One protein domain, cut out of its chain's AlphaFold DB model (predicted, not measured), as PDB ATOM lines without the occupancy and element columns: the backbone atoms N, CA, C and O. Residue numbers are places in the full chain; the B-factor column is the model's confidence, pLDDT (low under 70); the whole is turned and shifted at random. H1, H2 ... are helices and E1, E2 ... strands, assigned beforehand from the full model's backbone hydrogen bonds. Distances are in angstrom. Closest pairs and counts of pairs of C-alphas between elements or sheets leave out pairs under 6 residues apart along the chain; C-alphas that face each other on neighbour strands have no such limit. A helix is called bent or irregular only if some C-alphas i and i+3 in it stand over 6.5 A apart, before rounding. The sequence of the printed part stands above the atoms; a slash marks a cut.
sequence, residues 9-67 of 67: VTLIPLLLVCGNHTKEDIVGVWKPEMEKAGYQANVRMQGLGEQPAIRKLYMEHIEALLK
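What this domain is: This is residues 9 to 67 of the 67 residues of an uncharacterized protein of Bacteroides intestinalis DSM 17393 (UniProt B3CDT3). A small strand-helix-strand body lies at one end and a single helix reaches away from it as an arm at the other. In the body, H1 packs on one side of a short ribbon of two strands, E1 and E2; H2 extends the long axis, and residues 59 to 67, of which 59 to 65 belong to H2, stick out free. The printed part has 59 residues, with two named helices and two named strands in the order E1, H1, E2, H2; the sheet has the order E1, E2, is parallel, and the class is mostly helix. The whole is only just loose, close to extended, with a radius of gyration of the C-alphas of 15.1 A, and it is a rod spanning 51 by 20 by 14 A.

How they stand to each other: Strand E1, residues 9 to 11, and strand E2, residues 40 to 43, are parallel neighbours, with 25 degrees between their directions. The C-alphas of Thr 10 and Asn 42 face each other at 4.6 A. N 11 and O 42 are within hydrogen-bond range at 2.8 A, as are N 42 and O 9 at 2.9 A. Between the strands along the chain comes H1, residues 20 to 36. E1, H1 and E2 form a strand-helix-strand unit, two parallel strands joined through a helix, with a right-handed crossover. The closest C-alphas of E1 and H1 are those of Leu 11 and Ile 26, 7.2 A apart. The closest of H1 and E2 are those of Lys 31 and Ala 41, 5.8 A apart. H2, residues 52 to 65, is apart from E1 and from H1. Every O i to N i+4 pair is within hydrogen-bond range in H2, and 10 of 13 are in H1.

Where its parts are: E1 begins at C-alpha 9, at (123.544, 209.183, 114.765). H1 measures 22.5 A from first to last C-alpha and has a kink of 27 degrees near residue 27. It is irregular, but only just: C-alphas 28 and 31 are 6.7 A apart. E2 is 10.3 A long and begins at C-alpha 40, at (126.148, 214.688, 115.357). H2 is 20.2 A long and ends at C-alpha 65, at (125.429, 172.990, 104.318).

The domain as a whole: The two C-alphas farthest apart, those of Gly 38 and Lys 67, are 51.1 A from each other. Without residues 59 to 67, the body of 50 residues spans 37 by 20 by 11 A. The printed part has no cut and ends at the chain's last residue. The link from H1 to E2 is tight, those from E1 to H1 and from E2 to H2 are short, and no link is long. The mean pLDDT of the printed part is 97.1, and no printed residue is under 70.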
ATOM      1  N   VAL A   9     123.631 210.399 115.574       96.38
ATOM      2  CA  VAL A   9     123.544 209.183 114.765       96.38
ATOM      3  C   VAL A   9     124.881 208.456 114.797       96.38
ATOM      4  O   VAL A   9     125.942 209.076 114.860       96.38
ATOM      5  N   THR A  10     124.837 207.127 114.766       97.50
ATOM      6  CA  THR A  10     126.035 206.300 114.607       97.50
ATOM      7  C   THR A  10     125.919 205.529 113.308       97.50
ATOM      8  O   THR A  10     125.015 204.711 113.149       97.50
ATOM      9  N   LEU A  11     126.837 205.789 112.385       97.56
ATOM     10  CA  LEU A  11     126.993 205.028 111.159       97.56
ATOM     11  C   LEU A  11     127.711 203.721 111.499       97.56
ATOM     12  O   LEU A  11     128.829 203.725 112.025       97.56
ATOM     13  N   ILE A  12     127.041 202.604 111.232       96.38
ATOM     14  CA  ILE A  12     127.567 201.258 111.455       96.38
ATOM     15  C   ILE A  12     127.733 200.601 110.083       96.38
ATOM     16  O   ILE A  12     126.745 200.495 109.352       96.38
ATOM     17  N   PRO A  13     128.943 200.156 109.712       95.88
ATOM     18  CA  PRO A  13     129.155 199.429 108.470       95.88
ATOM     19  C   PRO A  13     128.404 198.098 108.500       95.88
ATOM     20  O   PRO A  13     128.695 197.227 109.320       95.88
ATOM     21  N   LEU A  14     127.469 197.898 107.572       97.00
ATOM     22  CA  LEU A  14     126.871 196.584 107.324       97.00
ATOM     23  C   LEU A  14     127.779 195.765 106.390       97.00
ATOM     24  O   LEU A  14     127.379 195.325 105.318       97.00
ATOM     25  N   LEU A  15     129.044 195.628 106.785       96.88
ATOM     26  CA  LEU A  15     130.113 194.981 106.030       96.88
ATOM     27  C   LEU A  15     130.849 194.008 106.949       96.88
ATOM     28  O   LEU A  15     131.008 194.280 108.138       96.88
ATOM     29  N   LEU A  16     131.339 192.889 106.409       97.56
ATOM     30  CA  LEU A  16     132.051 191.893 107.217       97.56
ATOM     31  C   LEU A  16     133.319 192.475 107.866       97.56
ATOM     32  O   LEU A  16     133.595 192.188 109.029       97.56
ATOM     33  N   VAL A  17     134.046 193.319 107.130       97.56
ATOM     34  CA  VAL A  17     135.269 194.006 107.566       97.56
ATOM     35  C   VAL A  17     135.201 195.494 107.218       97.56
ATOM     36  O   VAL A  17     134.568 195.880 106.234       97.56
ATOM     37  N   CYS A  18     135.905 196.334 107.980       97.50
ATOM     38  CA  CYS A  18     136.040 197.764 107.686       97.50
ATOM     39  C   CYS A  18     137.131 198.042 106.635       97.50
ATOM     40  O   CYS A  18     138.215 198.534 106.955       97.50
ATOM     41  N   GLY A  19     136.842 197.703 105.377       95.12
ATOM     42  CA  GLY A  19     137.712 197.959 104.222       95.12
ATOM     43  C   GLY A  19     137.537 199.353 103.600       95.12
ATOM     44  O   GLY A  19     137.034 200.279 104.241       95.12
ATOM     45  N   ASN A  20     137.922 199.501 102.327       97.38
ATOM     46  CA  ASN A  20     137.885 200.790 101.619       97.38
ATOM     47  C   ASN A  20     136.487 201.412 101.571       97.38
ATOM     48  O   ASN A  20     136.373 202.589 101.880       97.38
ATOM     49  N   HIS A  21     135.424 200.630 101.357       95.50
ATOM     50  CA  HIS A  21     134.046 201.144 101.413       95.50
ATOM     51  C   HIS A  21     133.697 201.827 102.744       95.50
ATOM     52  O   HIS A  21     132.961 202.806 102.788       95.50
ATOM     53  N   THR A  22     134.254 201.365 103.868       96.88
ATOM     54  CA  THR A  22     134.041 202.068 105.143       96.88
ATOM     55  C   THR A  22     134.772 203.411 105.172       96.88
ATOM     56  O   THR A  22     134.241 204.389 105.691       96.88
ATOM     57  N   LYS A  23     135.986 203.478 104.619       97.00
ATOM     58  CA  LYS A  23     136.814 204.691 104.629       97.00
ATOM     59  C   LYS A  23     136.324 205.737 103.627       97.00
ATOM     60  O   LYS A  23     136.194 206.899 103.986       97.00
ATOM     61  N   GLU A  24     136.072 205.320 102.397       97.81
ATOM     62  CA  GLU A  24     135.727 206.200 101.282       97.81
ATOM     63  C   GLU A  24     134.257 206.611 101.364       97.81
ATOM     64  O   GLU A  24     133.962 207.802 101.394       97.81
ATOM     65  N   ASP A  25     133.344 205.652 101.531       97.94
ATOM     66  CA  ASP A  25     131.911 205.943 101.458       97.94
ATOM     67  C   ASP A  25     131.360 206.400 102.815       97.94
ATOM     68  O   ASP A  25     130.802 207.488 102.944       97.94
ATOM     69  N   ILE A  26     131.546 205.600 103.871       97.94
ATOM     70  CA  ILE A  26     130.910 205.880 105.171       97.94
ATOM     71  C   ILE A  26     131.590 207.058 105.878       97.94
ATOM     72  O   ILE A  26     130.922 207.995 106.320       97.94
ATOM     73  N   VAL A  27     132.917 207.015 106.008       97.88
ATOM     74  CA  VAL A  27     133.679 208.089 106.660       97.88
ATOM     75  C   VAL A  27     133.858 209.281 105.722       97.88
ATOM     76  O   VAL A  27     133.709 210.414 106.173       97.88
ATOM     77  N   GLY A  28     134.173 209.041 104.446       97.81
ATOM     78  CA  GLY A  28     134.506 210.095 103.489       97.81
ATOM     79  C   GLY A  28     133.303 210.842 102.915       97.81
ATOM     80  O   GLY A  28     133.418 212.038 102.659       97.81
ATOM     81  N   VAL A  29     132.148 210.187 102.761       98.25
ATOM     82  CA  VAL A  29     130.948 210.812 102.181       98.25
ATOM     83  C   VAL A  29     129.840 210.947 103.221       98.25
ATOM     84  O   VAL A  29     129.384 212.054 103.506       98.25
ATOM     85  N   TRP A  30     129.414 209.847 103.842       98.19
ATOM     86  CA  TRP A  30     128.181 209.848 104.635       98.19
ATOM     87  C   TRP A  30     128.310 210.596 105.957       98.19
ATOM     88  O   TRP A  30     127.382 211.304 106.345       98.19
ATOM     89  N   LYS A  31     129.439 210.479 106.664       98.25
ATOM     90  CA  LYS A  31     129.652 211.227 107.911       98.25
ATOM     91  C   LYS A  31     129.596 212.749 107.668       98.25
ATOM     92  O   LYS A  31     128.781 213.384 108.339       98.25
ATOM     93  N   PRO A  32     130.340 213.331 106.703       98.38
ATOM     94  CA  PRO A  32     130.211 214.750 106.361       98.38
ATOM     95  C   PRO A  32     128.801 215.166 105.928       98.38
ATOM     96  O   PRO A  32     128.315 216.214 106.350       98.38
ATOM     97  N   GLU A  33     128.120 214.354 105.114       98.19
ATOM     98  CA  GLU A  33     126.748 214.636 104.664       98.19
ATOM     99  C   GLU A  33     125.767 214.701 105.848       98.19
ATOM    100  O   GLU A  33     124.937 215.609 105.933       98.19
ATOM    101  N   MET A  34     125.900 213.786 106.813       96.81
ATOM    102  CA  MET A  34     125.084 213.772 108.030       96.81
ATOM    103  C   MET A  34     125.388 214.969 108.937       96.81
ATOM    104  O   MET A  34     124.464 215.593 109.463       96.81
ATOM    105  N   GLU A  35     126.662 215.334 109.084       97.56
ATOM    106  CA  GLU A  35     127.068 216.529 109.834       97.56
ATOM    107  C   GLU A  35     126.497 217.804 109.198       97.56
ATOM    108  O   GLU A  35     125.909 218.637 109.892       97.56
ATOM    109  N   LYS A  36     126.554 217.915 107.867       98.00
ATOM    110  CA  LYS A  36     125.960 219.023 107.103       98.00
ATOM    111  C   LYS A  36     124.436 219.091 107.246       98.00
ATOM    112  O   LYS A  36     123.871 220.182 107.267       98.00
ATOM    113  N   ALA A  37     123.764 217.949 107.384       95.69
ATOM    114  CA  ALA A  37     122.322 217.868 107.633       95.69
ATOM    115  C   ALA A  37     121.917 218.205 109.091       95.69
ATOM    116  O   ALA A  37     120.721 218.210 109.423       95.69
ATOM    117  N   GLY A  38     122.891 218.517 109.955       96.00
ATOM    118  CA  GLY A  38     122.687 218.952 111.338       96.00
ATOM    119  C   GLY A  38     122.690 217.824 112.371       96.00
ATOM    120  O   GLY A  38     122.233 218.037 113.494       96.00
ATOM    121  N   TYR A  39     123.172 216.631 112.012       96.88
ATOM    122  CA  TYR A  39     123.346 215.523 112.948       96.88
ATOM    123  C   TYR A  39     124.746 215.529 113.559       96.88
ATOM    124  O   TYR A  39     125.734 215.799 112.885       96.88
ATOM    125  N   GLN A  40     124.864 215.120 114.820       97.62
ATOM    126  CA  GLN A  40     126.148 214.688 115.357       97.62
ATOM    127  C   GLN A  40     126.412 213.249 114.888       97.62
ATOM    128  O   GLN A  40     125.795 212.311 115.400       97.62
ATOM    129  N   ALA A  41     127.290 213.072 113.900       97.56
ATOM    130  CA  ALA A  41     127.561 211.767 113.304       97.56
ATOM    131  C   ALA A  41     128.830 211.116 113.875       97.56
ATOM    132  O   ALA A  41     129.934 211.652 113.781       97.56
ATOM    133  N   ASN A  42     128.675 209.909 114.412       97.81
ATOM    134  CA  ASN A  42     129.777 209.030 114.801       97.81
ATOM    135  C   ASN A  42     129.883 207.864 113.817       97.81
ATOM    136  O   ASN A  42     128.886 207.469 113.216       97.81
ATOM    137  N   VAL A  43     131.067 207.270 113.687       97.69
ATOM    138  CA  VAL A  43     131.262 206.040 112.906       97.69
ATOM    139  C   VAL A  43     131.795 204.957 113.830       97.69
ATOM    140  O   VAL A  43     132.807 205.155 114.502       97.69
ATOM    141  N   ARG A  44     131.128 203.802 113.861       97.06
ATOM    142  CA  ARG A  44     131.638 202.617 114.553       97.06
ATOM    143  C   ARG A  44     132.526 201.842 113.588       97.06
ATOM    144  O   ARG A  44     132.026 201.105 112.745       97.06
ATOM    145  N   MET A  45     133.838 202.007 113.724       96.06
ATOM    146  CA  MET A  45     134.838 201.296 112.920       96.06
ATOM    147  C   MET A  45     134.997 199.850 113.397       96.06
ATOM    148  O   MET A  45     136.003 199.492 114.000       96.06
ATOM    149  N   GLN A  46     133.962 199.046 113.170       97.12
ATOM    150  CA  GLN A  46     133.931 197.626 113.486       97.12
ATOM    151  C   GLN A  46     133.193 196.870 112.382       97.12
ATOM    152  O   GLN A  46     132.051 197.205 112.058       97.12
ATOM    153  N   GLY A  47     133.836 195.840 111.837       96.88
ATOM    154  CA  GLY A  47     133.210 194.936 110.882       96.88
ATOM    155  C   GLY A  47     132.255 193.968 111.578       96.88
ATOM    156  O   GLY A  47     132.453 193.591 112.735       96.88
ATOM    157  N   LEU A  48     131.231 193.502 110.865       97.62
ATOM    158  CA  LEU A  48     130.283 192.525 111.404       97.62
ATOM    159  C   LEU A  48     130.966 191.210 111.826       97.62
ATOM    160  O   LEU A  48     130.490 190.555 112.750       97.62
ATOM    161  N   GLY A  49     132.096 190.840 111.211       97.38
ATOM    162  CA  GLY A  49     132.860 189.636 111.567       97.38
ATOM    163  C   GLY A  49     133.454 189.676 112.981       97.38
ATOM    164  O   GLY A  49     133.731 188.638 113.587       97.38
ATOM    165  N   GLU A  50     133.590 190.865 113.562       97.38
ATOM    166  CA  GLU A  50     134.053 191.029 114.939       97.38
ATOM    167  C   GLU A  50     132.950 190.723 115.967       97.38
ATOM    168  O   GLU A  50     133.260 190.415 117.120       97.38
ATOM    169  N   GLN A  51     131.674 190.709 115.560       97.31
ATOM    170  CA  GLN A  51     130.544 190.450 116.451       97.31
ATOM    171  C   GLN A  51     130.307 188.936 116.639       97.31
ATOM    172  O   GLN A  51     129.958 188.256 115.669       97.31
ATOM    173  N   PRO A  52     130.400 188.382 117.870       98.00
ATOM    174  CA  PRO A  52     130.219 186.946 118.106       98.00
ATOM    175  C   PRO A  52     128.870 186.407 117.620       98.00
ATOM    176  O   PRO A  52     128.812 185.314 117.062       98.00
ATOM    177  N   ALA A  53     127.797 187.188 117.777       98.00
ATOM    178  CA  ALA A  53     126.468 186.806 117.308       98.00
ATOM    179  C   ALA A  53     126.401 186.660 115.778       98.00
ATOM    180  O   ALA A  53     125.776 185.730 115.286       98.00
ATOM    181  N   ILE A  54     127.088 187.526 115.023       98.12
ATOM    182  CA  ILE A  54     127.148 187.408 113.562       98.12
ATOM    183  C   ILE A  54     128.000 186.208 113.157       98.12
ATOM    184  O   ILE A  54     127.592 185.437 112.294       98.12
ATOM    185  N   ARG A  55     129.151 185.991 113.810       98.31
ATOM    186  CA  ARG A  55     129.967 184.790 113.562       98.31
ATOM    187  C   ARG A  55     129.169 183.507 113.782       98.31
ATOM    188  O   ARG A  55     129.290 182.586 112.984       98.31
ATOM    189  N   LYS A  56     128.324 183.467 114.818       98.50
ATOM    190  CA  LYS A  56     127.430 182.335 115.089       98.50
ATOM    191  C   LYS A  56     126.478 182.061 113.921       98.50
ATOM    192  O   LYS A  56     126.364 180.910 113.529       98.50
ATOM    193  N   LEU A  57     125.892 183.095 113.310       98.38
ATOM    194  CA  LEU A  57     125.041 182.931 112.122       98.38
ATOM    195  C   LEU A  57     125.805 182.317 110.939       98.38
ATOM    196  O   LEU A  57     125.294 181.425 110.269       98.38
ATOM    197  N   TYR A  58     127.049 182.748 110.693       98.06
ATOM    198  CA  TYR A  58     127.883 182.131 109.653       98.06
ATOM    199  C   TYR A  58     128.168 180.653 109.945       98.06
ATOM    200  O   TYR A  58     128.080 179.835 109.031       98.06
ATOM    201  N   MET A  59     128.469 180.303 111.199       98.31
ATOM    202  CA  MET A  59     128.680 178.907 111.599       98.31
ATOM    203  C   MET A  59     127.416 178.065 111.411       98.31
ATOM    204  O   MET A  59     127.499 176.987 110.836       98.31
ATOM    205  N   GLU A  60     126.249 178.579 111.805       98.31
ATOM    206  CA  GLU A  60     124.960 177.901 111.620       98.31
ATOM    207  C   GLU A  60     124.668 177.626 110.136       98.31
ATOM    208  O   GLU A  60     124.224 176.534 109.784       98.31
ATOM    209  N   HIS A  61     124.968 178.577 109.245       98.25
ATOM    210  CA  HIS A  61     124.831 178.367 107.802       98.25
ATOM    211  C   HIS A  61     125.813 177.316 107.264       98.25
ATOM    212  O   HIS A  61     125.429 176.500 106.431       98.25
ATOM    213  N   ILE A  62     127.065 177.311 107.734       98.31
ATOM    214  CA  ILE A  62     128.061 176.301 107.342       98.31
ATOM    215  C   ILE A  62     127.620 174.910 107.813       98.31
ATOM    216  O   ILE A  62     127.619 173.970 107.024       98.31
ATOM    217  N   GLU A  63     127.197 174.774 109.069       98.12
ATOM    218  CA  GLU A  63     126.696 173.512 109.624       98.12
ATOM    219  C   GLU A  63     125.470 172.991 108.867       98.12
ATOM    220  O   GLU A  63     125.338 171.784 108.679       98.12
ATOM    221  N   ALA A  64     124.586 173.882 108.412       98.25
ATOM    222  CA  ALA A  64     123.431 173.510 107.601       98.25
ATOM    223  C   ALA A  64     123.818 172.982 106.208       98.25
ATOM    224  O   ALA A  64     123.111 172.128 105.687       98.25
ATOM    225  N   LEU A  65     124.923 173.457 105.619       97.88
ATOM    226  CA  LEU A  65     125.429 172.990 104.318       97.88
ATOM    227  C   LEU A  65     126.184 171.657 104.396       97.88
ATOM    228  O   LEU A  65     126.358 170.995 103.376       97.88
ATOM    229  N   LEU A  66     126.683 171.294 105.579       96.56
ATOM    230  CA  LEU A  66     127.425 170.051 105.811       96.56
ATOM    231  C   LEU A  66     126.520 168.859 106.169       96.56
ATOM    232  O   LEU A  66     127.029 167.746 106.313       96.56
ATOM    233  N   LYS A  67     125.217 169.090 106.350       78.06
ATOM    234  CA  LYS A  67     124.196 168.057 106.570       78.06
ATOM    235  C   LYS A  67     123.589 167.610 105.249       78.06
ATOM    236  O   LYS A  67     123.302 166.398 105.149       78.06
TER     237      LYS A  67